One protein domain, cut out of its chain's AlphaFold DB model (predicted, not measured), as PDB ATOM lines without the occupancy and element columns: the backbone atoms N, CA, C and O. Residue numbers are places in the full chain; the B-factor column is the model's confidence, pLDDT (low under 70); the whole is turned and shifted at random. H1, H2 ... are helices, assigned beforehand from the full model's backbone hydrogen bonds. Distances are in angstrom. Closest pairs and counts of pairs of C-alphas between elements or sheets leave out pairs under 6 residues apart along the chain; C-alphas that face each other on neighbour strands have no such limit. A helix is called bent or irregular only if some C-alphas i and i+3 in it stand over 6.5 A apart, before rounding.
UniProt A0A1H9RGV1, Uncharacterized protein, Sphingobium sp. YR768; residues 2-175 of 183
ATOM      1  N   LYS A   2     168.692 148.872 100.110       90.12
ATOM      2  CA  LYS A   2     168.300 149.956  99.177       90.12
ATOM      3  C   LYS A   2     167.711 149.435  97.853       90.12
ATOM      4  O   LYS A   2     166.673 149.929  97.434       90.12
ATOM      5  N   GLY A   3     168.315 148.400  97.258       94.25
ATOM      6  CA  GLY A   3     167.824 147.779  96.019       94.25
ATOM      7  C   GLY A   3     166.391 147.248  96.132       94.25
ATOM      8  O   GLY A   3     165.547 147.619  95.331       94.25
ATOM      9  N   ALA A   4     166.080 146.481  97.183       92.94
ATOM     10  CA  ALA A   4     164.725 145.971  97.426       92.94
ATOM     11  C   ALA A   4     163.677 147.093  97.542       92.94
ATOM     12  O   ALA A   4     162.571 146.966  97.024       92.94
ATOM     13  N   ARG A   5     164.036 148.225  98.166       94.75
ATOM     14  CA  ARG A   5     163.162 149.404  98.252       94.75
ATOM     15  C   ARG A   5     162.885 150.008  96.875       94.75
ATOM     16  O   ARG A   5     161.747 150.365  96.599       94.75
ATOM     17  N   ILE A   6     163.914 150.129  96.036       97.00
ATOM     18  CA  ILE A   6     163.780 150.650  94.669       97.00
ATOM     19  C   ILE A   6     162.885 149.723  93.848       97.00
ATOM     20  O   ILE A   6     161.926 150.193  93.248       97.00
ATOM     21  N   ILE A   7     163.145 148.414  93.887       96.75
ATOM     22  CA  ILE A   7     162.347 147.411  93.172       96.75
ATOM     23  C   ILE A   7     160.877 147.495  93.591       96.75
ATOM     24  O   ILE A   7     160.007 147.560  92.730       96.75
ATOM     25  N   ALA A   8     160.585 147.564  94.893       95.62
ATOM     26  CA  ALA A   8     159.210 147.670  95.368       95.62
ATOM     27  C   ALA A   8     158.504 148.942  94.858       95.62
ATOM     28  O   ALA A   8     157.355 148.874  94.430       95.62
ATOM     29  N   TRP A   9     159.189 150.090  94.829       97.06
ATOM     30  CA  TRP A   9     158.625 151.315  94.250       97.06
ATOM     31  C   TRP A   9     158.402 151.219  92.741       97.06
ATOM     32  O   TRP A   9     157.376 151.691  92.255       97.06
ATOM     33  N   VAL A  10     159.318 150.584  92.010       97.31
ATOM     34  CA  VAL A  10     159.157 150.328  90.572       97.31
ATOM     35  C   VAL A  10     157.938 149.439  90.319       97.31
ATOM     36  O   VAL A  10     157.123 149.766  89.461       97.31
ATOM     37  N   VAL A  11     157.758 148.369  91.100       96.00
ATOM     38  CA  VAL A  11     156.573 147.502  91.006       96.00
ATOM     39  C   VAL A  11     155.294 148.294  91.273       96.00
ATOM     40  O   VAL A  11     154.348 148.181  90.498       96.00
ATOM     41  N   ILE A  12     155.261 149.135  92.313       96.19
ATOM     42  CA  ILE A  12     154.100 149.998  92.597       96.19
ATOM     43  C   ILE A  12     153.811 150.931  91.419       96.19
ATOM     44  O   ILE A  12     152.651 151.075  91.044       96.19
ATOM     45  N   ALA A  13     154.838 151.536  90.817       95.31
ATOM     46  CA  ALA A  13     154.665 152.431  89.679       95.31
ATOM     47  C   ALA A  13     154.098 151.696  88.454       95.31
ATOM     48  O   ALA A  13     153.105 152.145  87.887       95.31
ATOM     49  N   ILE A  14     154.673 150.546  88.084       95.06
ATOM     50  CA  ILE A  14     154.205 149.735  86.946       95.06
ATOM     51  C   ILE A  14     152.763 149.275  87.174       95.06
ATOM     52  O   ILE A  14     151.905 149.465  86.312       95.06
ATOM     53  N   MET A  15     152.471 148.712  88.350       93.19
ATOM     54  CA  MET A  15     151.122 148.249  88.680       93.19
ATOM     55  C   MET A  15     150.128 149.410  88.728       93.19
ATOM     56  O   MET A  15     149.015 149.268  88.237       93.19
ATOM     57  N   GLY A  16     150.530 150.566  89.258       91.25
ATOM     58  CA  GLY A  16     149.703 151.770  89.287       91.25
ATOM     59  C   GLY A  16     149.350 152.275  87.888       91.25
ATOM     60  O   GLY A  16     148.189 152.590  87.635       91.25
ATOM     61  N   VAL A  17     150.315 152.288  86.962       92.81
ATOM     62  CA  VAL A  17     150.069 152.636  85.552       92.81
ATOM     63  C   VAL A  17     149.121 151.632  84.899       92.81
ATOM     64  O   VAL A  17     148.161 152.046  84.253       92.81
ATOM     65  N   ASN A  18     149.324 150.329  85.113       89.88
ATOM     66  CA  ASN A  18     148.438 149.295  84.570       89.88
ATOM     67  C   ASN A  18     147.010 149.422  85.115       89.88
ATOM     68  O   ASN A  18     146.053 149.356  84.348       89.88
ATOM     69  N   MET A  19     146.856 149.662  86.419       87.88
ATOM     70  CA  MET A  19     145.547 149.878  87.041       87.88
ATOM     71  C   MET A  19     144.859 151.134  86.505       87.88
ATOM     72  O   MET A  19     143.668 151.090  86.212       87.88
ATOM     73  N   ALA A  20     145.592 152.239  86.336       89.06
ATOM     74  CA  ALA A  20     145.049 153.450  85.729       89.06
ATOM     75  C   ALA A  20     144.608 153.196  84.281       89.06
ATOM     76  O   ALA A  20     143.524 153.616  83.885       89.06
ATOM     77  N   ASN A  21     145.408 152.456  83.509       89.81
ATOM     78  CA  ASN A  21     145.073 152.083  82.140       89.81
ATOM     79  C   ASN A  21     143.799 151.226  82.071       89.81
ATOM     80  O   ASN A  21     142.943 151.490  81.230       89.81
ATOM     81  N   VAL A  22     143.643 150.244  82.964       86.00
ATOM     82  CA  VAL A  22     142.416 149.434  83.063       86.00
ATOM     83  C   VAL A  22     141.224 150.312  83.435       86.00
ATOM     84  O   VAL A  22     140.225 150.307  82.724       86.00
ATOM     85  N   ALA A  23     141.351 151.138  84.474       85.31
ATOM     86  CA  ALA A  23     140.261 151.994  84.934       85.31
ATOM     87  C   ALA A  23     139.783 152.984  83.856       85.31
ATOM     88  O   ALA A  23     138.587 153.244  83.756       85.31
ATOM     89  N   ILE A  24     140.701 153.525  83.045       88.62
ATOM     90  CA  ILE A  24     140.384 154.485  81.977       88.62
ATOM     91  C   ILE A  24     139.760 153.797  80.757       88.62
ATOM     92  O   ILE A  24     138.810 154.330  80.189       88.62
ATOM     93  N   ASN A  25     140.293 152.647  80.332       86.75
ATOM     94  CA  ASN A  25     139.899 152.029  79.058       86.75
ATOM     95  C   ASN A  25     138.812 150.959  79.189       86.75
ATOM     96  O   ASN A  25     138.118 150.679  78.216       86.75
ATOM     97  N   SER A  26     138.688 150.335  80.357       81.75
ATOM     98  CA  SER A  26     137.816 149.174  80.574       81.75
ATOM     99  C   SER A  26     136.939 149.300  81.815       81.75
ATOM    100  O   SER A  26     136.141 148.411  82.061       81.75
ATOM    101  N   GLY A  27     137.081 150.376  82.595       77.50
ATOM    102  CA  GLY A  27     136.354 150.527  83.851       77.50
ATOM    103  C   GLY A  27     136.833 149.567  84.946       77.50
ATOM    104  O   GLY A  27     137.904 148.967  84.870       77.50
ATOM    105  N   MET A  28     136.051 149.480  86.025       73.25
ATOM    106  CA  MET A  28     136.298 148.602  87.188       73.25
ATOM    107  C   MET A  28     135.119 147.643  87.446       73.25
ATOM    108  O   MET A  28     135.057 146.983  88.484       73.25
ATOM    109  N   ASP A  29     134.186 147.576  86.502       67.56
ATOM    110  CA  ASP A  29     132.953 146.783  86.490       67.56
ATOM    111  C   ASP A  29     133.205 145.279  86.283       67.56
ATOM    112  O   ASP A  29     132.391 144.445  86.679       67.56
ATOM    113  N   HIS A  30     134.397 144.918  85.813       65.31
ATOM    114  CA  HIS A  30     134.887 143.547  85.635       65.31
ATOM    115  C   HIS A  30     135.308 142.835  86.942       65.31
ATOM    116  O   HIS A  30     136.191 141.979  86.962       65.31
ATOM    117  N   GLY A  31     134.732 143.203  88.093       58.09
ATOM    118  CA  GLY A  31     134.983 142.507  89.364       58.09
ATOM    119  C   GLY A  31     136.469 142.404  89.747       58.09
ATOM    120  O   GLY A  31     136.889 141.401  90.322       58.09
ATOM    121  N   VAL A  32     137.262 143.429  89.403       66.19
ATOM    122  CA  VAL A  32     138.715 143.518  89.657       66.19
ATOM    123  C   VAL A  32     139.525 142.406  88.954       66.19
ATOM    124  O   VAL A  32     140.528 141.920  89.468       66.19
ATOM    125  N   GLY A  33     139.102 141.996  87.755       67.00
ATOM    126  CA  GLY A  33     139.904 141.159  86.858       67.00
ATOM    127  C   GLY A  33     139.828 139.653  87.116       67.00
ATOM    128  O   GLY A  33     140.576 138.900  86.495       67.00
ATOM    129  N   PHE A  34     138.932 139.182  87.993       71.62
ATOM    130  CA  PHE A  34     138.703 137.742  88.181       71.62
ATOM    131  C   PHE A  34     138.099 137.088  86.931       71.62
ATOM    132  O   PHE A  34     138.495 135.994  86.532       71.62
ATOM    133  N   ASP A  35     137.180 137.783  86.270       69.62
ATOM    134  CA  ASP A  35     136.637 137.379  84.976       69.62
ATOM    135  C   ASP A  35     137.719 137.338  83.884       69.62
ATOM    136  O   ASP A  35     137.754 136.408  83.086       69.62
ATOM    137  N   THR A  36     138.657 138.283  83.912       72.75
ATOM    138  CA  THR A  36     139.794 138.396  82.995       72.75
ATOM    139  C   THR A  36     140.792 137.262  83.234       72.75
ATOM    140  O   THR A  36     141.283 136.645  82.287       72.75
ATOM    141  N   PHE A  37     141.043 136.925  84.501       75.88
ATOM    142  CA  PHE A  37     141.855 135.777  84.895       75.88
ATOM    143  C   PHE A  37     141.260 134.462  84.372       75.88
ATOM    144  O   PHE A  37     141.985 133.637  83.811       75.88
ATOM    145  N   LEU A  38     139.940 134.282  84.505       76.44
ATOM    146  CA  LEU A  38     139.232 133.105  83.997       76.44
ATOM    147  C   LEU A  38     139.161 133.077  82.465       76.44
ATOM    148  O   LEU A  38     139.377 132.020  81.875       76.44
ATOM    149  N   ALA A  39     138.906 134.211  81.812       74.94
ATOM    150  CA  ALA A  39     138.851 134.313  80.354       74.94
ATOM    151  C   ALA A  39     140.195 133.944  79.703       74.94
ATOM    152  O   ALA A  39     140.225 133.311  78.650       74.94
ATOM    153  N   GLY A  40     141.308 134.259  80.372       74.50
ATOM    154  CA  GLY A  40     142.651 133.884  79.939       74.50
ATOM    155  C   GLY A  40     142.956 132.381  79.980       74.50
ATOM    156  O   GLY A  40     143.966 131.961  79.429       74.50
ATOM    157  N   SER A  41     142.108 131.546  80.588       77.44
ATOM    158  CA  SER A  41     142.356 130.096  80.694       77.44
ATOM    159  C   SER A  41     142.253 129.329  79.369       77.44
ATOM    160  O   SER A  41     142.698 128.185  79.295       77.44
ATOM    161  N   GLY A  42     141.690 129.948  78.325       84.62
ATOM    162  CA  GLY A  42     141.606 129.358  76.987       84.62
ATOM    163  C   GLY A  42     142.934 129.338  76.220       84.62
ATOM    164  O   GLY A  42     143.073 128.546  75.291       84.62
ATOM    165  N   ASP A  43     143.909 130.168  76.608       90.12
ATOM    166  CA  ASP A  43     145.258 130.171  76.035       90.12
ATOM    167  C   ASP A  43     146.252 129.485  76.997       90.12
ATOM    168  O   ASP A  43     146.420 129.941  78.134       90.12
ATOM    169  N   PRO A  44     146.941 128.401  76.586       89.00
ATOM    170  CA  PRO A  44     147.861 127.675  77.461       89.00
ATOM    171  C   PRO A  44     149.005 128.530  78.030       89.00
ATOM    172  O   PRO A  44     149.428 128.306  79.167       89.00
ATOM    173  N   TRP A  45     149.505 129.513  77.272       90.75
ATOM    174  CA  TRP A  45     150.574 130.402  77.736       90.75
ATOM    175  C   TRP A  45     150.075 131.395  78.782       90.75
ATOM    176  O   TRP A  45     150.708 131.551  79.830       90.75
ATOM    177  N   GLN A  46     148.915 132.003  78.549       87.25
ATOM    178  CA  GLN A  46     148.240 132.844  79.531       87.25
ATOM    179  C   GLN A  46     147.937 132.066  80.821       87.25
ATOM    180  O   GLN A  46     148.178 132.576  81.916       87.25
ATOM    181  N   LEU A  47     147.478 130.813  80.718       86.75
ATOM    182  CA  LEU A  47     147.249 129.947  81.878       86.75
ATOM    183  C   LEU A  47     148.545 129.668  82.656       86.75
ATOM    184  O   LEU A  47     148.541 129.711  83.887       86.75
ATOM    185  N   PHE A  48     149.656 129.415  81.958       89.19
ATOM    186  CA  PHE A  48     150.962 129.219  82.589       89.19
ATOM    187  C   PHE A  48     151.416 130.467  83.362       89.19
ATOM    188  O   PHE A  48     151.812 130.350  84.522       89.19
ATOM    189  N   ILE A  49     151.287 131.660  82.770       89.06
ATOM    190  CA  ILE A  49     151.611 132.941  83.423       89.06
ATOM    191  C   ILE A  49     150.707 133.184  84.639       89.06
ATOM    192  O   ILE A  49     151.186 133.554  85.710       89.06
ATOM    193  N   ASN A  50     149.404 132.933  84.502       88.12
ATOM    194  CA  ASN A  50     148.445 133.028  85.600       88.12
ATOM    195  C   ASN A  50     148.815 132.083  86.758       88.12
ATOM    196  O   ASN A  50     148.727 132.466  87.925       88.12
ATOM    197  N   ASN A  51     149.260 130.862  86.448       88.44
ATOM    198  CA  ASN A  51     149.672 129.884  87.450       88.44
ATOM    199  C   ASN A  51     150.991 130.264  88.140       88.44
ATOM    200  O   ASN A  51     151.102 130.111  89.358       88.44
ATOM    201  N   ASP A  52     151.969 130.782  87.393       91.50
ATOM    202  CA  ASP A  52     153.218 131.318  87.953       91.50
ATOM    203  C   ASP A  52     152.927 132.477  88.918       91.50
ATOM    204  O   ASP A  52     153.352 132.453  90.077       91.50
ATOM    205  N   LEU A  53     152.083 133.423  88.491       90.12
ATOM    206  CA  LEU A  53     151.637 134.546  89.312       90.12
ATOM    207  C   LEU A  53     151.000 134.068  90.624       90.12
ATOM    208  O   LEU A  53     151.407 134.499  91.705       90.12
ATOM    209  N   VAL A  54     150.022 133.163  90.549       90.19
ATOM    210  CA  VAL A  54     149.314 132.638  91.729       90.19
ATOM    211  C   VAL A  54     150.268 131.881  92.654       90.19
ATOM    212  O   VAL A  54     150.231 132.069  93.872       90.19
ATOM    213  N   THR A  55     151.166 131.073  92.092       93.88
ATOM    214  CA  THR A  55     152.168 130.323  92.860       93.88
ATOM    215  C   THR A  55     153.118 131.269  93.600       93.88
ATOM    216  O   THR A  55     153.340 131.109  94.805       93.88
ATOM    217  N   GLY A  56     153.623 132.308  92.926       95.31
ATOM    218  CA  GLY A  56     154.443 133.355  93.541       95.31
ATOM    219  C   GLY A  56     153.719 134.088  94.675       95.31
ATOM    220  O   GLY A  56     154.292 134.293  95.752       95.31
ATOM    221  N   LEU A  57     152.437 134.419  94.489       94.94
ATOM    222  CA  LEU A  57     151.616 135.034  95.535       94.94
ATOM    223  C   LEU A  57     151.435 134.105  96.743       94.94
ATOM    224  O   LEU A  57     151.532 134.575  97.879       94.94
ATOM    225  N   PHE A  58     151.254 132.797  96.538       96.38
ATOM    226  CA  PHE A  58     151.189 131.835  97.643       96.38
ATOM    227  C   PHE A  58     152.500 131.737  98.426       96.38
ATOM    228  O   PHE A  58     152.461 131.687  99.660       96.38
ATOM    229  N   PHE A  59     153.658 131.786  97.761       97.44
ATOM    230  CA  PHE A  59     154.943 131.878  98.462       97.44
ATOM    231  C   PHE A  59     155.039 133.150  99.309       97.44
ATOM    232  O   PHE A  59     155.456 133.088 100.470       97.44
ATOM    233  N   MET A  60     154.590 134.290  98.777       97.12
ATOM    234  CA  MET A  60     154.569 135.549  99.526       97.12
ATOM    235  C   MET A  60     153.601 135.516 100.712       97.12
ATOM    236  O   MET A  60     153.953 135.985 101.795       97.12
ATOM    237  N   VAL A  61     152.423 134.910 100.552       96.94
ATOM    238  CA  VAL A  61     151.476 134.654 101.648       96.94
ATOM    239  C   VAL A  61     152.113 133.766 102.718       96.94
ATOM    240  O   VAL A  61     152.034 134.085 103.907       96.94
ATOM    241  N   GLY A  62     152.791 132.688 102.318       97.00
ATOM    242  CA  GLY A  62     153.510 131.802 103.231       97.00
ATOM    243  C   GLY A  62     154.575 132.546 104.036       97.00
ATOM    244  O   GLY A  62     154.610 132.443 105.267       97.00
ATOM    245  N   TRP A  63     155.392 133.361 103.363       97.38
ATOM    246  CA  TRP A  63     156.389 134.205 104.020       97.38
ATOM    247  C   TRP A  63     155.752 135.221 104.974       97.38
ATOM    248  O   TRP A  63     156.205 135.352 106.111       97.38
ATOM    249  N   LEU A  64     154.671 135.889 104.569       96.44
ATOM    250  CA  LEU A  64     153.958 136.847 105.412       96.44
ATOM    251  C   LEU A  64     153.407 136.190 106.681       96.44
ATOM    252  O   LEU A  64     153.615 136.699 107.784       96.44
ATOM    253  N   ILE A  65     152.740 135.039 106.555       95.56
ATOM    254  CA  ILE A  65     152.206 134.288 107.702       95.56
ATOM    255  C   ILE A  65     153.341 133.862 108.637       95.56
ATOM    256  O   ILE A  65     153.205 133.955 109.862       95.56
ATOM    257  N   PHE A  66     154.461 133.411 108.073       95.62
ATOM    258  CA  PHE A  66     155.651 133.044 108.830       95.62
ATOM    259  C   PHE A  66     156.238 134.238 109.604       95.62
ATOM    260  O   PHE A  66     156.490 134.114 110.810       95.62
ATOM    261  N   ARG A  67     156.403 135.383 108.928       95.00
ATOM    262  CA  ARG A  67     156.992 136.636 109.428       95.00
ATOM    263  C   ARG A  67     156.132 137.317 110.497       95.00
ATOM    264  O   ARG A  67     156.652 137.836 111.486       95.00
ATOM    265  N   GLU A  68     154.814 137.311 110.319       93.19
ATOM    266  CA  GLU A  68     153.845 137.954 111.221       93.19
ATOM    267  C   GLU A  68     153.330 137.017 112.324       93.19
ATOM    268  O   GLU A  68     152.395 137.359 113.058       93.19
ATOM    269  N   ARG A  69     153.913 135.821 112.475       89.88
ATOM    270  CA  ARG A  69     153.511 134.871 113.519       89.88
ATOM    271  C   ARG A  69     153.677 135.502 114.909       89.88
ATOM    272  O   ARG A  69     154.707 136.089 115.216       89.88
ATOM    273  N   GLY A  70     152.638 135.399 115.740       84.69
ATOM    274  CA  GLY A  70     152.548 136.096 117.035       84.69
ATOM    275  C   GLY A  70     151.937 137.502 116.952       84.69
ATOM    276  O   GLY A  70     151.669 138.123 117.976       84.69
ATOM    277  N   GLY A  71     151.676 138.006 115.743       85.31
ATOM    278  CA  GLY A  71     150.849 139.183 115.506       85.31
ATOM    279  C   GLY A  71     149.350 138.877 115.552       85.31
ATOM    280  O   GLY A  71     148.902 137.732 115.703       85.31
ATOM    281  N   ARG A  72     148.550 139.928 115.373       85.44
ATOM    282  CA  ARG A  72     147.086 139.849 115.393       85.44
ATOM    283  C   ARG A  72     146.599 139.003 114.216       85.44
ATOM    284  O   ARG A  72     147.157 139.067 113.122       85.44
ATOM    285  N   LEU A  73     145.581 138.175 114.444       87.50
ATOM    286  CA  LEU A  73     145.025 137.330 113.385       87.50
ATOM    287  C   LEU A  73     144.350 138.174 112.292       87.50
ATOM    288  O   LEU A  73     144.574 137.917 111.118       87.50
ATOM    289  N   ALA A  74     143.607 139.217 112.681       85.38
ATOM    290  CA  ALA A  74     142.922 140.113 111.747       85.38
ATOM    291  C   ALA A  74     143.887 140.788 110.758       85.38
ATOM    292  O   ALA A  74     143.633 140.762 109.560       85.38
ATOM    293  N   ASP A  75     145.024 141.307 111.238       85.81
ATOM    294  CA  ASP A  75     146.039 141.939 110.382       85.81
ATOM    295  C   ASP A  75     146.589 140.944 109.350       85.81
ATOM    296  O   ASP A  75     146.745 141.277 108.180       85.81
ATOM    297  N   ARG A  76     146.849 139.697 109.771       90.44
ATOM    298  CA  ARG A  76     147.317 138.633 108.872       90.44
ATOM    299  C   ARG A  76     146.269 138.285 107.822       90.44
ATOM    300  O   ARG A  76     146.612 138.201 106.652       90.44
ATOM    301  N   ILE A  77     145.010 138.117 108.225       90.56
ATOM    302  CA  ILE A  77     143.906 137.829 107.300       90.56
ATOM    303  C   ILE A  77     143.754 138.961 106.281       90.56
ATOM    304  O   ILE A  77     143.679 138.685 105.089       90.56
ATOM    305  N   ALA A  78     143.767 140.220 106.730       89.50
ATOM    306  CA  ALA A  78     143.646 141.371 105.842       89.50
ATOM    307  C   ALA A  78     144.795 141.428 104.829       89.50
ATOM    308  O   ALA A  78     144.541 141.578 103.638       89.50
ATOM    309  N   TRP A  79     146.041 141.228 105.267       92.62
ATOM    310  CA  TRP A  79     147.178 141.178 104.350       92.62
ATOM    311  C   TRP A  79     147.092 140.027 103.351       92.62
ATOM    312  O   TRP A  79     147.308 140.248 102.164       92.62
ATOM    313  N   VAL A  80     146.775 138.814 103.810       94.12
ATOM    314  CA  VAL A  80     146.643 137.647 102.926       94.12
ATOM    315  C   VAL A  80     145.556 137.891 101.888       94.12
ATOM    316  O   VAL A  80     145.794 137.692 100.702       94.12
ATOM    317  N   TRP A  81     144.393 138.386 102.307       92.12
ATOM    318  CA  TRP A  81     143.292 138.667 101.393       92.12
ATOM    319  C   TRP A  81     143.643 139.792 100.408       92.12
ATOM    320  O   TRP A  81     143.435 139.639  99.206       92.12
ATOM    321  N   MET A  82     144.271 140.878 100.872       91.50
ATOM    322  CA  MET A  82     144.761 141.944  99.991       91.50
ATOM    323  C   MET A  82     145.779 141.426  98.967       91.50
ATOM    324  O   MET A  82     145.697 141.797  97.802       91.50
ATOM    325  N   ILE A  83     146.714 140.557  99.364       93.88
ATOM    326  CA  ILE A  83     147.712 139.975  98.452       93.88
ATOM    327  C   ILE A  83     147.048 139.068  97.418       93.88
ATOM    328  O   ILE A  83     147.370 139.171  96.240       93.88
ATOM    329  N   LEU A  84     146.129 138.196  97.835       90.81
ATOM    330  CA  LEU A  84     145.485 137.256  96.916       90.81
ATOM    331  C   LEU A  84     144.634 137.958  95.859       90.81
ATOM    332  O   LEU A  84     144.489 137.426  94.765       90.81
ATOM    333  N   TRP A  85     144.093 139.136  96.174       86.88
ATOM    334  CA  TRP A  85     143.193 139.826  95.261       86.88
ATOM    335  C   TRP A  85     143.837 140.966  94.469       86.88
ATOM    336  O   TRP A  85     143.573 141.134  93.285       86.88
ATOM    337  N   TRP A  86     144.709 141.748  95.100       88.00
ATOM    338  CA  TRP A  86     145.371 142.890  94.456       88.00
ATOM    339  C   TRP A  86     146.809 142.573  94.031       88.00
ATOM    340  O   TRP A  86     147.462 143.376  93.363       88.00
ATOM    341  N   GLY A  87     147.319 141.397  94.396       91.69
ATOM    342  CA  GLY A  87     148.567 140.855  93.884       91.69
ATOM    343  C   GLY A  87     149.789 141.710  94.212       91.69
ATOM    344  O   GLY A  87     150.003 142.173  95.340       91.69
ATOM    345  N   ASN A  88     150.621 141.913  93.192       93.62
ATOM    346  CA  ASN A  88     151.979 142.428  93.342       93.62
ATOM    347  C   ASN A  88     152.062 143.858  93.890       93.62
ATOM    348  O   ASN A  88     153.055 144.191  94.538       93.62
ATOM    349  N   ILE A  89     151.035 144.696  93.703       93.50
ATOM    350  CA  ILE A  89     151.043 146.055  94.268       93.50
ATOM    351  C   ILE A  89     150.991 146.020  95.802       93.50
ATOM    352  O   ILE A  89     151.730 146.746  96.471       93.50
ATOM    353  N   VAL A  90     150.187 145.115  96.370       94.88
ATOM    354  CA  VAL A  90     150.089 144.922  97.823       94.88
ATOM    355  C   VAL A  90     151.338 144.246  98.355       94.88
ATOM    356  O   VAL A  90     151.848 144.655  99.397       94.88
ATOM    357  N   VAL A  91     151.869 143.254  97.636       96.81
ATOM    358  CA  VAL A  91     153.140 142.614  98.000       96.81
ATOM    359  C   VAL A  91     154.254 143.656  98.092       96.81
ATOM    360  O   VAL A  91     154.965 143.705  99.095       96.81
ATOM    361  N   ALA A  92     154.379 144.536  97.097       96.69
ATOM    362  CA  ALA A  92     155.381 145.594  97.098       96.69
ATOM    363  C   ALA A  92     155.187 146.580  98.264       96.69
ATOM    364  O   ALA A  92     156.154 146.916  98.954       96.69
ATOM    365  N   ALA A  93     153.946 146.986  98.549       95.81
ATOM    366  CA  ALA A  93     153.632 147.825  99.705       95.81
ATOM    367  C   ALA A  93     153.997 147.140 101.038       95.81
ATOM    368  O   ALA A  93     154.605 147.761 101.914       95.81
ATOM    369  N   TYR A  94     153.694 145.846 101.180       95.94
ATOM    370  CA  TYR A  94     154.063 145.062 102.356       95.94
ATOM    371  C   TYR A  94     155.585 144.920 102.496       95.94
ATOM    372  O   TYR A  94     156.121 145.066 103.595       95.94
ATOM    373  N   VAL A  95     156.312 144.710 101.395       97.12
ATOM    374  CA  VAL A  95     157.783 144.677 101.399       97.12
ATOM    375  C   VAL A  95     158.355 146.016 101.860       97.12
ATOM    376  O   VAL A  95     159.253 146.024 102.701       97.12
ATOM    377  N   LEU A  96     157.826 147.153 101.397       96.69
ATOM    378  CA  LEU A  96     158.250 148.473 101.885       96.69
ATOM    379  C   LEU A  96     158.012 148.636 103.390       96.69
ATOM    380  O   LEU A  96     158.896 149.131 104.097       96.69
ATOM    381  N   LEU A  97     156.861 148.178 103.888       94.81
ATOM    382  CA  LEU A  97     156.568 148.153 105.319       94.81
ATOM    383  C   LEU A  97     157.575 147.279 106.082       94.81
ATOM    384  O   LEU A  97     158.146 147.725 107.079       94.81
ATOM    385  N   ALA A  98     157.837 146.064 105.604       95.44
ATOM    386  CA  ALA A  98     158.787 145.143 106.215       95.44
ATOM    387  C   ALA A  98     160.216 145.714 106.225       95.44
ATOM    388  O   ALA A  98     160.912 145.610 107.236       95.44
ATOM    389  N   LEU A  99     160.635 146.375 105.141       96.12
ATOM    390  CA  LEU A  99     161.921 147.070 105.033       96.12
ATOM    391  C   LEU A  99     162.029 148.239 106.016       96.12
ATOM    392  O   LEU A  99     163.093 148.450 106.599       96.12
ATOM    393  N   TRP A 100     160.951 149.009 106.193       94.81
ATOM    394  CA  TRP A 100     160.905 150.085 107.183       94.81
ATOM    395  C   TRP A 100     161.026 149.527 108.604       94.81
ATOM    396  O   TRP A 100     161.870 149.991 109.366       94.81
ATOM    397  N   GLN A 101     160.266 148.481 108.936       93.94
ATOM    398  CA  GLN A 101     160.311 147.842 110.255       93.94
ATOM    399  C   GLN A 101     161.661 147.190 110.575       93.94
ATOM    400  O   GLN A 101     162.042 147.082 111.740       93.94
ATOM    401  N   ALA A 102     162.359 146.713 109.545       94.00
ATOM    402  CA  ALA A 102     163.660 146.085 109.676       94.00
ATOM    403  C   ALA A 102     164.782 147.086 109.988       94.00
ATOM    404  O   ALA A 102     165.802 146.682 110.531       94.00
ATOM    405  N   CYS A 103     164.626 148.377 109.663       91.56
ATOM    406  CA  CYS A 103     165.654 149.408 109.875       91.56
ATOM    407  C   CYS A 103     167.061 149.025 109.357       91.56
ATOM    408  O   CYS A 103     168.065 149.454 109.914       91.56
ATOM    409  N   GLY A 104     167.140 148.237 108.277       92.38
ATOM    410  CA  GLY A 104     168.406 147.773 107.693       92.38
ATOM    411  C   GLY A 104     168.911 146.415 108.193       92.38
ATOM    412  O   GLY A 104     169.903 145.940 107.655       92.38
ATOM    413  N   ASP A 105     168.235 145.780 109.153       94.38
ATOM    414  CA  ASP A 105     168.543 144.426 109.630       94.38
ATOM    415  C   ASP A 105     167.867 143.362 108.743       94.38
ATOM    416  O   ASP A 105     166.642 143.197 108.750       94.38
ATOM    417  N   ASP A 106     168.675 142.622 107.983       94.19
ATOM    418  CA  ASP A 106     168.205 141.586 107.058       94.19
ATOM    419  C   ASP A 106     167.503 140.435 107.789       94.19
ATOM    420  O   ASP A 106     166.461 139.944 107.343       94.19
ATOM    421  N   ARG A 107     168.009 140.034 108.958       94.75
ATOM    422  CA  ARG A 107     167.408 138.953 109.741       94.75
ATOM    423  C   ARG A 107     166.027 139.370 110.226       94.75
ATOM    424  O   ARG A 107     165.057 138.628 110.046       94.75
ATOM    425  N   ARG A 108     165.901 140.597 110.739       94.62
ATOM    426  CA  ARG A 108     164.601 141.170 111.110       94.62
ATOM    427  C   ARG A 108     163.678 141.339 109.906       94.62
ATOM    428  O   ARG A 108     162.469 141.206 110.087       94.62
ATOM    429  N   PHE A 109     164.185 141.591 108.700       95.69
ATOM    430  CA  PHE A 109     163.378 141.631 107.473       95.69
ATOM    431  C   PHE A 109     162.818 140.262 107.067       95.69
ATOM    432  O   PHE A 109     161.656 140.180 106.677       95.69
ATOM    433  N   PHE A 110     163.566 139.174 107.202       95.75
ATOM    434  CA  PHE A 110     163.032 137.857 106.834       95.75
ATOM    435  C   PHE A 110     162.151 137.248 107.929       95.75
ATOM    436  O   PHE A 110     161.105 136.675 107.625       95.75
ATOM    437  N   MET A 111     162.534 137.410 109.195       95.69
ATOM    438  CA  MET A 111     161.919 136.704 110.326       95.69
ATOM    439  C   MET A 111     160.792 137.484 111.019       95.69
ATOM    440  O   MET A 111     159.939 136.893 111.683       95.69
ATOM    441  N   GLY A 112     160.770 138.812 110.882       93.69
ATOM    442  CA  GLY A 112     159.709 139.665 111.419       93.69
ATOM    443  C   GLY A 112     159.566 139.586 112.929       93.69
ATOM    444  O   GLY A 112     160.523 139.827 113.661       93.69
ATOM    445  N   ARG A 113     158.357 139.255 113.397       91.81
ATOM    446  CA  ARG A 113     158.020 139.209 114.832       91.81
ATOM    447  C   ARG A 113     158.770 138.126 115.604       91.81
ATOM    448  O   ARG A 113     158.813 138.166 116.830       91.81
ATOM    449  N   ARG A 114     159.370 137.166 114.897       88.69
ATOM    450  CA  ARG A 114     160.209 136.124 115.502       88.69
ATOM    451  C   ARG A 114     161.536 136.669 116.036       88.69
ATOM    452  O   ARG A 114     162.098 136.064 116.935       88.69
ATOM    453  N   GLU A 115     161.989 137.825 115.548       91.88
ATOM    454  CA  GLU A 115     163.190 138.531 116.042       91.88
ATOM    455  C   GLU A 115     162.833 139.636 117.049       91.88
ATOM    456  O   GLU A 115     163.567 140.611 117.241       91.88
ATOM    457  N   GLY A 116     161.660 139.508 117.676       87.69
ATOM    458  CA  GLY A 116     161.139 140.435 118.668       87.69
ATOM    459  C   GLY A 116     160.025 141.338 118.143       87.69
ATOM    460  O   GLY A 116     159.462 141.161 117.062       87.69
ATOM    461  N   ARG A 117     159.654 142.330 118.954       85.88
ATOM    462  CA  ARG A 117     158.523 143.213 118.653       85.88
ATOM    463  C   ARG A 117     158.851 144.130 117.473       85.88
ATOM    464  O   ARG A 117     159.744 144.965 117.562       85.88
ATOM    465  N   LEU A 118     158.066 144.023 116.399       86.50
ATOM    466  CA  LEU A 118     158.138 144.961 115.280       86.50
ATOM    467  C   LEU A 118     157.691 146.366 115.716       86.50
ATOM    468  O   LEU A 118     156.739 146.486 116.502       86.50
ATOM    469  N   PRO A 119     158.333 147.431 115.204       84.88
ATOM    470  CA  PRO A 119     157.898 148.794 115.467       84.88
ATOM    471  C   PRO A 119     156.473 148.990 114.941       84.88
ATOM    472  O   PRO A 119     156.150 148.677 113.793       84.88
ATOM    473  N   GLY A 120     155.596 149.483 115.816       77.00
ATOM    474  CA  GLY A 120     154.222 149.804 115.451       77.00
ATOM    475  C   GLY A 120     154.167 151.102 114.654       77.00
ATOM    476  O   GLY A 120     154.785 152.095 115.037       77.00
ATOM    477  N   LEU A 121     153.385 151.115 113.576       78.25
ATOM    478  CA  LEU A 121     153.008 152.351 112.897       78.25
ATOM    479  C   LEU A 121     152.167 153.209 113.849       78.25
ATOM    480  O   LEU A 121     151.102 152.793 114.311       78.25
ATOM    481  N   ARG A 122     152.641 154.419 114.152       80.38
ATOM    482  CA  ARG A 122     151.848 155.413 114.880       80.38
ATOM    483  C   ARG A 122     150.903 156.093 113.895       80.38
ATOM    484  O   ARG A 122     151.290 157.016 113.189       80.38
ATOM    485  N   ILE A 123     149.667 155.609 113.844       83.56
ATOM    486  CA  ILE A 123     148.625 156.150 112.968       83.56
ATOM    487  C   ILE A 123     147.919 157.297 113.694       83.56
ATOM    488  O   ILE A 123     147.212 157.064 114.680       83.56
ATOM    489  N   GLY A 124     148.138 158.526 113.218       88.06
ATOM    490  CA  GLY A 124     147.511 159.736 113.756       88.06
ATOM    491  C   GLY A 124     145.998 159.784 113.516       88.06
ATOM    492  O   GLY A 124     145.485 159.131 112.609       88.06
ATOM    493  N   GLY A 125     145.282 160.582 114.316       90.19
ATOM    494  CA  GLY A 125     143.815 160.677 114.264       90.19
ATOM    495  C   GLY A 125     143.268 161.042 112.880       90.19
ATOM    496  O   GLY A 125     142.324 160.411 112.419       90.19
ATOM    497  N   VAL A 126     143.923 161.971 112.174       90.69
ATOM    498  CA  VAL A 126     143.549 162.368 110.803       90.69
ATOM    499  C   VAL A 126     143.568 161.173 109.852       90.69
ATOM    500  O   VAL A 126     142.594 160.932 109.150       90.69
ATOM    501  N   VAL A 127     144.638 160.372 109.875       89.88
ATOM    502  CA  VAL A 127     144.772 159.192 109.006       89.88
ATOM    503  C   VAL A 127     143.680 158.168 109.303       89.88
ATOM    504  O   VAL A 127     143.148 157.556 108.379       89.88
ATOM    505  N   ARG A 128     143.296 158.007 110.576       90.88
ATOM    506  CA  ARG A 128     142.197 157.111 110.962       90.88
ATOM    507  C   ARG A 128     140.860 157.573 110.401       90.88
ATOM    508  O   ARG A 128     140.142 156.762 109.826       90.88
ATOM    509  N   VAL A 129     140.549 158.863 110.536       92.44
ATOM    510  CA  VAL A 129     139.307 159.447 110.006       92.44
ATOM    511  C   VAL A 129     139.265 159.313 108.487       92.44
ATOM    512  O   VAL A 129     138.292 158.788 107.956       92.44
ATOM    513  N   VAL A 130     140.342 159.697 107.797       93.94
ATOM    514  CA  VAL A 130     140.449 159.572 106.334       93.94
ATOM    515  C   VAL A 130     140.269 158.120 105.892       93.94
ATOM    516  O   VAL A 130     139.530 157.858 104.948       93.94
ATOM    517  N   SER A 131     140.877 157.168 106.601       91.12
ATOM    518  CA  SER A 131     140.717 155.740 106.305       91.12
ATOM    519  C   SER A 131     139.274 155.276 106.504       91.12
ATOM    520  O   SER A 131     138.739 154.584 105.647       91.12
ATOM    521  N   GLY A 132     138.608 155.699 107.583       93.19
ATOM    522  CA  GLY A 132     137.206 155.354 107.838       93.19
ATOM    523  C   GLY A 132     136.264 155.905 106.768       93.19
ATOM    524  O   GLY A 132     135.418 155.175 106.255       93.19
ATOM    525  N   VAL A 133     136.459 157.167 106.372       95.12
ATOM    526  CA  VAL A 133     135.707 157.790 105.271       95.12
ATOM    527  C   VAL A 133     135.966 157.053 103.958       95.12
ATOM    528  O   VAL A 133     135.023 156.728 103.245       95.12
ATOM    529  N   THR A 134     137.222 156.721 103.665       93.25
ATOM    530  CA  THR A 134     137.586 155.982 102.447       93.25
ATOM    531  C   THR A 134     136.929 154.602 102.420       93.25
ATOM    532  O   THR A 134     136.345 154.233 101.405       93.25
ATOM    533  N   ALA A 135     136.940 153.867 103.537       94.56
ATOM    534  CA  ALA A 135     136.255 152.580 103.647       94.56
ATOM    535  C   ALA A 135     134.756 152.705 103.336       94.56
ATOM    536  O   ALA A 135     134.218 151.900 102.579       94.56
ATOM    537  N   ALA A 136     134.097 153.731 103.885       94.75
ATOM    538  CA  ALA A 136     132.679 153.982 103.644       94.75
ATOM    539  C   ALA A 136     132.398 154.329 102.175       94.75
ATOM    540  O   ALA A 136     131.464 153.785 101.591       94.75
ATOM    541  N   LEU A 137     133.221 155.181 101.557       95.56
ATOM    542  CA  LEU A 137     133.077 155.548 100.146       95.56
ATOM    543  C   LEU A 137     133.259 154.340  99.221       95.56
ATOM    544  O   LEU A 137     132.437 154.131  98.333       95.56
ATOM    545  N   VAL A 138     134.285 153.516  99.458       92.38
ATOM    546  CA  VAL A 138     134.519 152.292  98.676       92.38
ATOM    547  C   VAL A 138     133.365 151.306  98.860       92.38
ATOM    548  O   VAL A 138     132.905 150.727  97.879       92.38
ATOM    549  N   ALA A 139     132.848 151.142 100.081       93.88
ATOM    550  CA  ALA A 139     131.698 150.278 100.342       93.88
ATOM    551  C   ALA A 139     130.433 150.763  99.618       93.88
ATOM    552  O   ALA A 139     129.774 149.972  98.946       93.88
ATOM    553  N   LEU A 140     130.119 152.061  99.700       94.81
ATOM    554  CA  LEU A 140     128.968 152.654  99.014       94.81
ATOM    555  C   LEU A 140     129.078 152.511  97.496       94.81
ATOM    556  O   LEU A 140     128.109 152.119  96.850       94.81
ATOM    557  N   TRP A 141     130.258 152.782  96.939       92.31
ATOM    558  CA  TRP A 141     130.514 152.599  95.515       92.31
ATOM    559  C   TRP A 141     130.370 151.127  95.103       92.31
ATOM    560  O   TRP A 141     129.664 150.836  94.143       92.31
ATOM    561  N   THR A 142     130.924 150.190  95.879       90.44
ATOM    562  CA  THR A 142     130.797 148.744  95.616       90.44
ATOM    563  C   THR A 142     129.331 148.305  95.620       90.44
ATOM    564  O   THR A 142     128.898 147.590  94.720       90.44
ATOM    565  N   CYS A 143     128.535 148.764  96.592       91.50
ATOM    566  CA  CYS A 143     127.095 148.499  96.628       91.50
ATOM    567  C   CYS A 143     126.373 149.079  95.403       91.50
ATOM    568  O   CYS A 143     125.511 148.413  94.836       91.50
ATOM    569  N   ALA A 144     126.726 150.297  94.981       91.06
ATOM    570  CA  ALA A 144     126.144 150.913  93.793       91.06
ATOM    571  C   ALA A 144     126.465 150.111  92.520       91.06
ATOM    572  O   ALA A 144     125.568 149.894  91.708       91.06
ATOM    573  N   GLU A 145     127.699 149.623  92.363       88.12
ATOM    574  CA  GLU A 145     128.081 148.774  91.227       88.12
ATOM    575  C   GLU A 145     127.371 147.415  91.255       88.12
ATOM    576  O   GLU A 145     126.843 146.985  90.233       88.12
ATOM    577  N   ILE A 146     127.239 146.777  92.425       88.12
ATOM    578  CA  ILE A 146     126.459 145.534  92.568       88.12
ATOM    579  C   ILE A 146     125.007 145.740  92.111       88.12
ATOM    580  O   ILE A 146     124.456 144.895  91.408       88.12
ATOM    581  N   VAL A 147     124.387 146.870  92.472       89.94
ATOM    582  CA  VAL A 147     123.018 147.196  92.042       89.94
ATOM    583  C   VAL A 147     122.944 147.420  90.529       89.94
ATOM    584  O   VAL A 147     122.008 146.930  89.898       89.94
ATOM    585  N   LYS A 148     123.918 148.122  89.935       87.62
ATOM    586  CA  LYS A 148     123.964 148.380  88.483       87.62
ATOM    587  C   LYS A 148     124.123 147.104  87.662       87.62
ATOM    588  O   LYS A 148     123.482 146.966  86.625       87.62
ATOM    589  N   VAL A 149     124.973 146.192  88.123       83.00
ATOM    590  CA  VAL A 149     125.288 144.937  87.431       83.00
ATOM    591  C   VAL A 149     124.107 143.948  87.462       83.00
ATOM    592  O   VAL A 149     124.024 143.051  86.623       83.00
ATOM    593  N   GLY A 150     123.151 144.118  88.383       83.81
ATOM    594  CA  GLY A 150     121.993 143.228  88.512       83.81
ATOM    595  C   GLY A 150     122.389 141.820  88.974       83.81
ATOM    596  O   GLY A 150     123.402 141.639  89.643       83.81
ATOM    597  N   PHE A 151     121.595 140.791  88.643       81.81
ATOM    598  CA  PHE A 151     121.898 139.406  89.040       81.81
ATOM    599  C   PHE A 151     122.943 138.761  88.111       81.81
ATOM    600  O   PHE A 151     122.619 137.900  87.293       81.81
ATOM    601  N   ALA A 152     124.208 139.168  88.252       84.69
ATOM    602  CA  ALA A 152     125.356 138.542  87.592       84.69
ATOM    603  C   ALA A 152     126.339 137.979  88.642       84.69
ATOM    604  O   ALA A 152     127.220 138.699  89.122       84.69
ATOM    605  N   PRO A 153     126.218 136.690  89.024       84.25
ATOM    606  CA  PRO A 153     126.938 136.125  90.169       84.25
ATOM    607  C   PRO A 153     128.465 136.274  90.119       84.25
ATOM    608  O   PRO A 153     129.077 136.554  91.145       84.25
ATOM    609  N   ILE A 154     129.081 136.121  88.941       81.81
ATOM    610  CA  ILE A 154     130.543 136.209  88.775       81.81
ATOM    611  C   ILE A 154     131.036 137.638  89.024       81.81
ATOM    612  O   ILE A 154     131.997 137.839  89.762       81.81
ATOM    613  N   ALA A 155     130.352 138.634  88.459       81.12
ATOM    614  CA  ALA A 155     130.712 140.036  88.629       81.12
ATOM    615  C   ALA A 155     130.490 140.504  90.077       81.12
ATOM    616  O   ALA A 155     131.368 141.138  90.658       81.12
ATOM    617  N   ILE A 156     129.371 140.107  90.704       86.31
ATOM    618  CA  ILE A 156     129.118 140.370  92.131       86.31
ATOM    619  C   ILE A 156     130.220 139.749  92.992       86.31
ATOM    620  O   ILE A 156     130.760 140.415  93.874       86.31
ATOM    621  N   PHE A 157     130.570 138.485  92.736       86.81
ATOM    622  CA  PHE A 157     131.634 137.807  93.469       86.81
ATOM    623  C   PHE A 157     132.964 138.552  93.334       86.81
ATOM    624  O   PHE A 157     133.613 138.798  94.347       86.81
ATOM    625  N   GLY A 158     133.337 138.975  92.122       84.19
ATOM    626  CA  GLY A 158     134.560 139.745  91.897       84.19
ATOM    627  C   GLY A 158     134.567 141.098  92.621       84.19
ATOM    628  O   GLY A 158     135.543 141.437  93.290       84.19
ATOM    629  N   LEU A 159     133.457 141.844  92.576       86.88
ATOM    630  CA  LEU A 159     133.310 143.114  93.300       86.88
ATOM    631  C   LEU A 159     133.438 142.925  94.817       86.88
ATOM    632  O   LEU A 159     134.212 143.630  95.470       86.88
ATOM    633  N   VAL A 160     132.714 141.956  95.382       88.31
ATOM    634  CA  VAL A 160     132.742 141.684  96.824       88.31
ATOM    635  C   VAL A 160     134.124 141.204  97.241       88.31
ATOM    636  O   VAL A 160     134.735 141.804  98.123       88.31
ATOM    637  N   MET A 161     134.644 140.156  96.605       88.06
ATOM    638  CA  MET A 161     135.927 139.569  96.988       88.06
ATOM    639  C   MET A 161     137.098 140.514  96.758       88.06
ATOM    640  O   MET A 161     138.096 140.401  97.475       88.06
ATOM    641  N   GLY A 162     136.956 141.467  95.835       86.44
ATOM    642  CA  GLY A 162     137.996 142.431  95.543       86.44
ATOM    643  C   GLY A 162     138.022 143.679  96.375       86.44
ATOM    644  O   GLY A 162     139.097 144.097  96.814       86.44
ATOM    645  N   PHE A 163     136.864 144.251  96.670       89.81
ATOM    646  CA  PHE A 163     136.811 145.483  97.447       89.81
ATOM    647  C   PHE A 163     136.597 145.246  98.942       89.81
ATOM    648  O   PHE A 163     137.051 146.069  99.739       89.81
ATOM    649  N   ALA A 164     136.038 144.107  99.366       90.12
ATOM    650  CA  ALA A 164     135.980 143.743 100.784       90.12
ATOM    651  C   ALA A 164     137.341 143.798 101.509       90.12
ATOM    652  O   ALA A 164     137.386 144.382 102.595       90.12
ATOM    653  N   PRO A 165     138.465 143.281 100.965       88.50
ATOM    654  CA  PRO A 165     139.755 143.380 101.646       88.50
ATOM    655  C   PRO A 165     140.267 144.823 101.738       88.50
ATOM    656  O   PRO A 165     140.889 145.180 102.742       88.50
ATOM    657  N   VAL A 166     139.961 145.675 100.752       89.19
ATOM    658  CA  VAL A 166     140.299 147.110 100.779       89.19
ATOM    659  C   VAL A 166     139.536 147.801 101.903       89.19
ATOM    660  O   VAL A 166     140.139 148.466 102.748       89.19
ATOM    661  N   ILE A 167     138.220 147.583 101.958       91.75
ATOM    662  CA  ILE A 167     137.338 148.114 103.001       91.75
ATOM    663  C   ILE A 167     137.823 147.645 104.377       91.75
ATOM    664  O   ILE A 167     138.042 148.469 105.264       91.75
ATOM    665  N   LEU A 168     138.069 146.341 104.548       90.12
ATOM    666  CA  LEU A 168     138.556 145.770 105.804       90.12
ATOM    667  C   LEU A 168     139.895 146.384 106.227       90.12
ATOM    668  O   LEU A 168     140.066 146.733 107.393       90.12
ATOM    669  N   SER A 169     140.831 146.556 105.295       88.56
ATOM    670  CA  SER A 169     142.147 147.137 105.577       88.56
ATOM    671  C   SER A 169     142.034 148.581 106.062       88.56
ATOM    672  O   SER A 169     142.638 148.945 107.075       88.56
ATOM    673  N   PHE A 170     141.206 149.397 105.407       91.12
ATOM    674  CA  PHE A 170     140.946 150.764 105.857       91.12
ATOM    675  C   PHE A 170     140.223 150.810 107.206       91.12
ATOM    676  O   PHE A 170     140.556 151.653 108.042       91.12
ATOM    677  N   LEU A 171     139.298 149.884 107.469       89.81
ATOM    678  CA  LEU A 171     138.641 149.769 108.771       89.81
ATOM    679  C   LEU A 171     139.618 149.362 109.879       89.81
ATOM    680  O   LEU A 171     139.543 149.914 110.975       89.81
ATOM    681  N   LEU A 172     140.573 148.466 109.610       87.88
ATOM    682  CA  LEU A 172     141.623 148.104 110.571       87.88
ATOM    683  C   LEU A 172     142.557 149.282 110.885       87.88
ATOM    684  O   LEU A 172     143.047 149.391 112.010       87.88
ATOM    685  N   ILE A 173     142.779 150.180 109.919       86.88
ATOM    686  CA  ILE A 173     143.531 151.426 110.123       86.88
ATOM    687  C   ILE A 173     142.707 152.444 110.919       86.88
ATOM    688  O   ILE A 173     143.229 153.059 111.851       86.88
ATOM    689  N   ALA A 174     141.438 152.635 110.555       88.62
ATOM    690  CA  ALA A 174     140.535 153.591 111.191       88.62
ATOM    691  C   ALA A 174     140.236 153.210 112.644       88.62
ATOM    692  O   ALA A 174     140.286 154.048 113.548       88.62
ATOM    693  N   TRP A 175     139.985 151.921 112.864       86.50
ATOM    694  CA  TRP A 175     139.603 151.340 114.137       86.50
ATOM    695  C   TRP A 175     140.537 150.182 114.504       86.50
ATOM    696  O   TRP A 175     140.143 149.010 114.483       86.50
TER     697      TRP A 175
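Overview. This is residues 2 to 175 of the 183 residues of an uncharacterized protein of Sphingobium sp. YR768 (UniProt A0A1H9RGV1). What does the domain look like? A long helical hairpin, H7 and H8, makes one side and packs through H8 on H4, the helix nearest the mean of the C-alphas, which itself pairs back with H3 in a second hairpin. H5 follows H4 round a corner and has H1 side by side with it, while short H6 sits at the last residues of H3 and H5, and short H2 connects H8 with the beginning of H3. How much is there, and how large is it? The printed part has 174 residues with eight named helices, H1 to H8 in order along the chain, and no named strand; the class is all helix. It is compact, with a radius of gyration of the C-alphas of 17.4 A and spans of 49 by 42 by 27 A.

Along the chain. Where is the longest helix, and what follows it? H7, residues 125 to 149, runs 36.2 A from C-alpha 125 at (143.815, 160.677, 114.264) to C-alpha 149 at (125.288, 144.937, 87.431). H8, residues 153 to 174, is 30.5 A long and ends with C-alpha 174 at (140.535, 153.591, 111.191); it is neither bent nor irregular, but only just: C-alphas 162 and 165 are 6.4 A apart. Where are the other long helices? H1, residues 2 to 25, begins with C-alpha 2 at (168.300, 149.956, 99.177) and is 34.9 A long. H3, residues 44 to 67, is 34.4 A long. Which are shorter? H2 is residues 31 to 42, H4 is 73 to 86, H5 is 88 to 102 and H6 is 106 to 115. H2 and H6 are irregular: C-alphas 32 and 35 are 8.0 A apart, and C-alphas 110 and 113 are 9.5 A apart.

Arrangement. What touches the longest helix, and what lies beyond? H7 and H8 touch as a helical hairpin at a shallow tilt of 10 degrees, opposite ways, with the C-alphas of Arg 128 and Ala 174 closest at 3.9 A. H8 touches H4 at a steep tilt of 45 degrees, the closest C-alphas being Met 82 and Pro 165, 5.5 A apart. Residues 154 to 162 of H8 touch residues 31 to 35 of H2, closest at the C-alphas of Gly 158 and Gly 31, 3.8 A. How do H3, H4 and H5 stand? They form an up-and-down bundle, each helix running against the one before it. H3 and H4 touch as a helical hairpin at a shallow tilt of 18 degrees, with the C-alphas of Val 61 and Val 80 closest at 5.8 A. H4 and H5 only just touch, only at the corner, with 3 pairs of C-alphas within 8 A; the closest are Ile 83 and Val 90, 5.5 A. Where are H1 and H6? Residues 5 to 16 of H1 touch H5 at a shallow tilt of 28 degrees, opposite ways, with the C-alphas of Ala 8 and Ala 92 closest at 4.7 A. H6 touches H5, about perpendicular at 82 degrees, with the C-alphas of Ala 102 and Phe 109 closest at 5.0 A. Are the helices' backbones complete? Each O i to N i+4 pair is within hydrogen-bond range in H1, H3, H4, H5 and H7, against 4 of 8 in H2, 3 of 6 in H6 and 16 of 18 in H8.

Size, cuts and confidence. How far does it reach? The two C-alphas farthest apart, those of Asp 105 and Phe 151, are 51.2 A apart. Is the chain broken, or its links long? The printed part has no cut; the link from H6 to H7 is short, and the other links are tight. Where is confidence low? The mean pLDDT of the printed part is 89.1, and residues 29 to 33 and residue 35 are under 70 in this model.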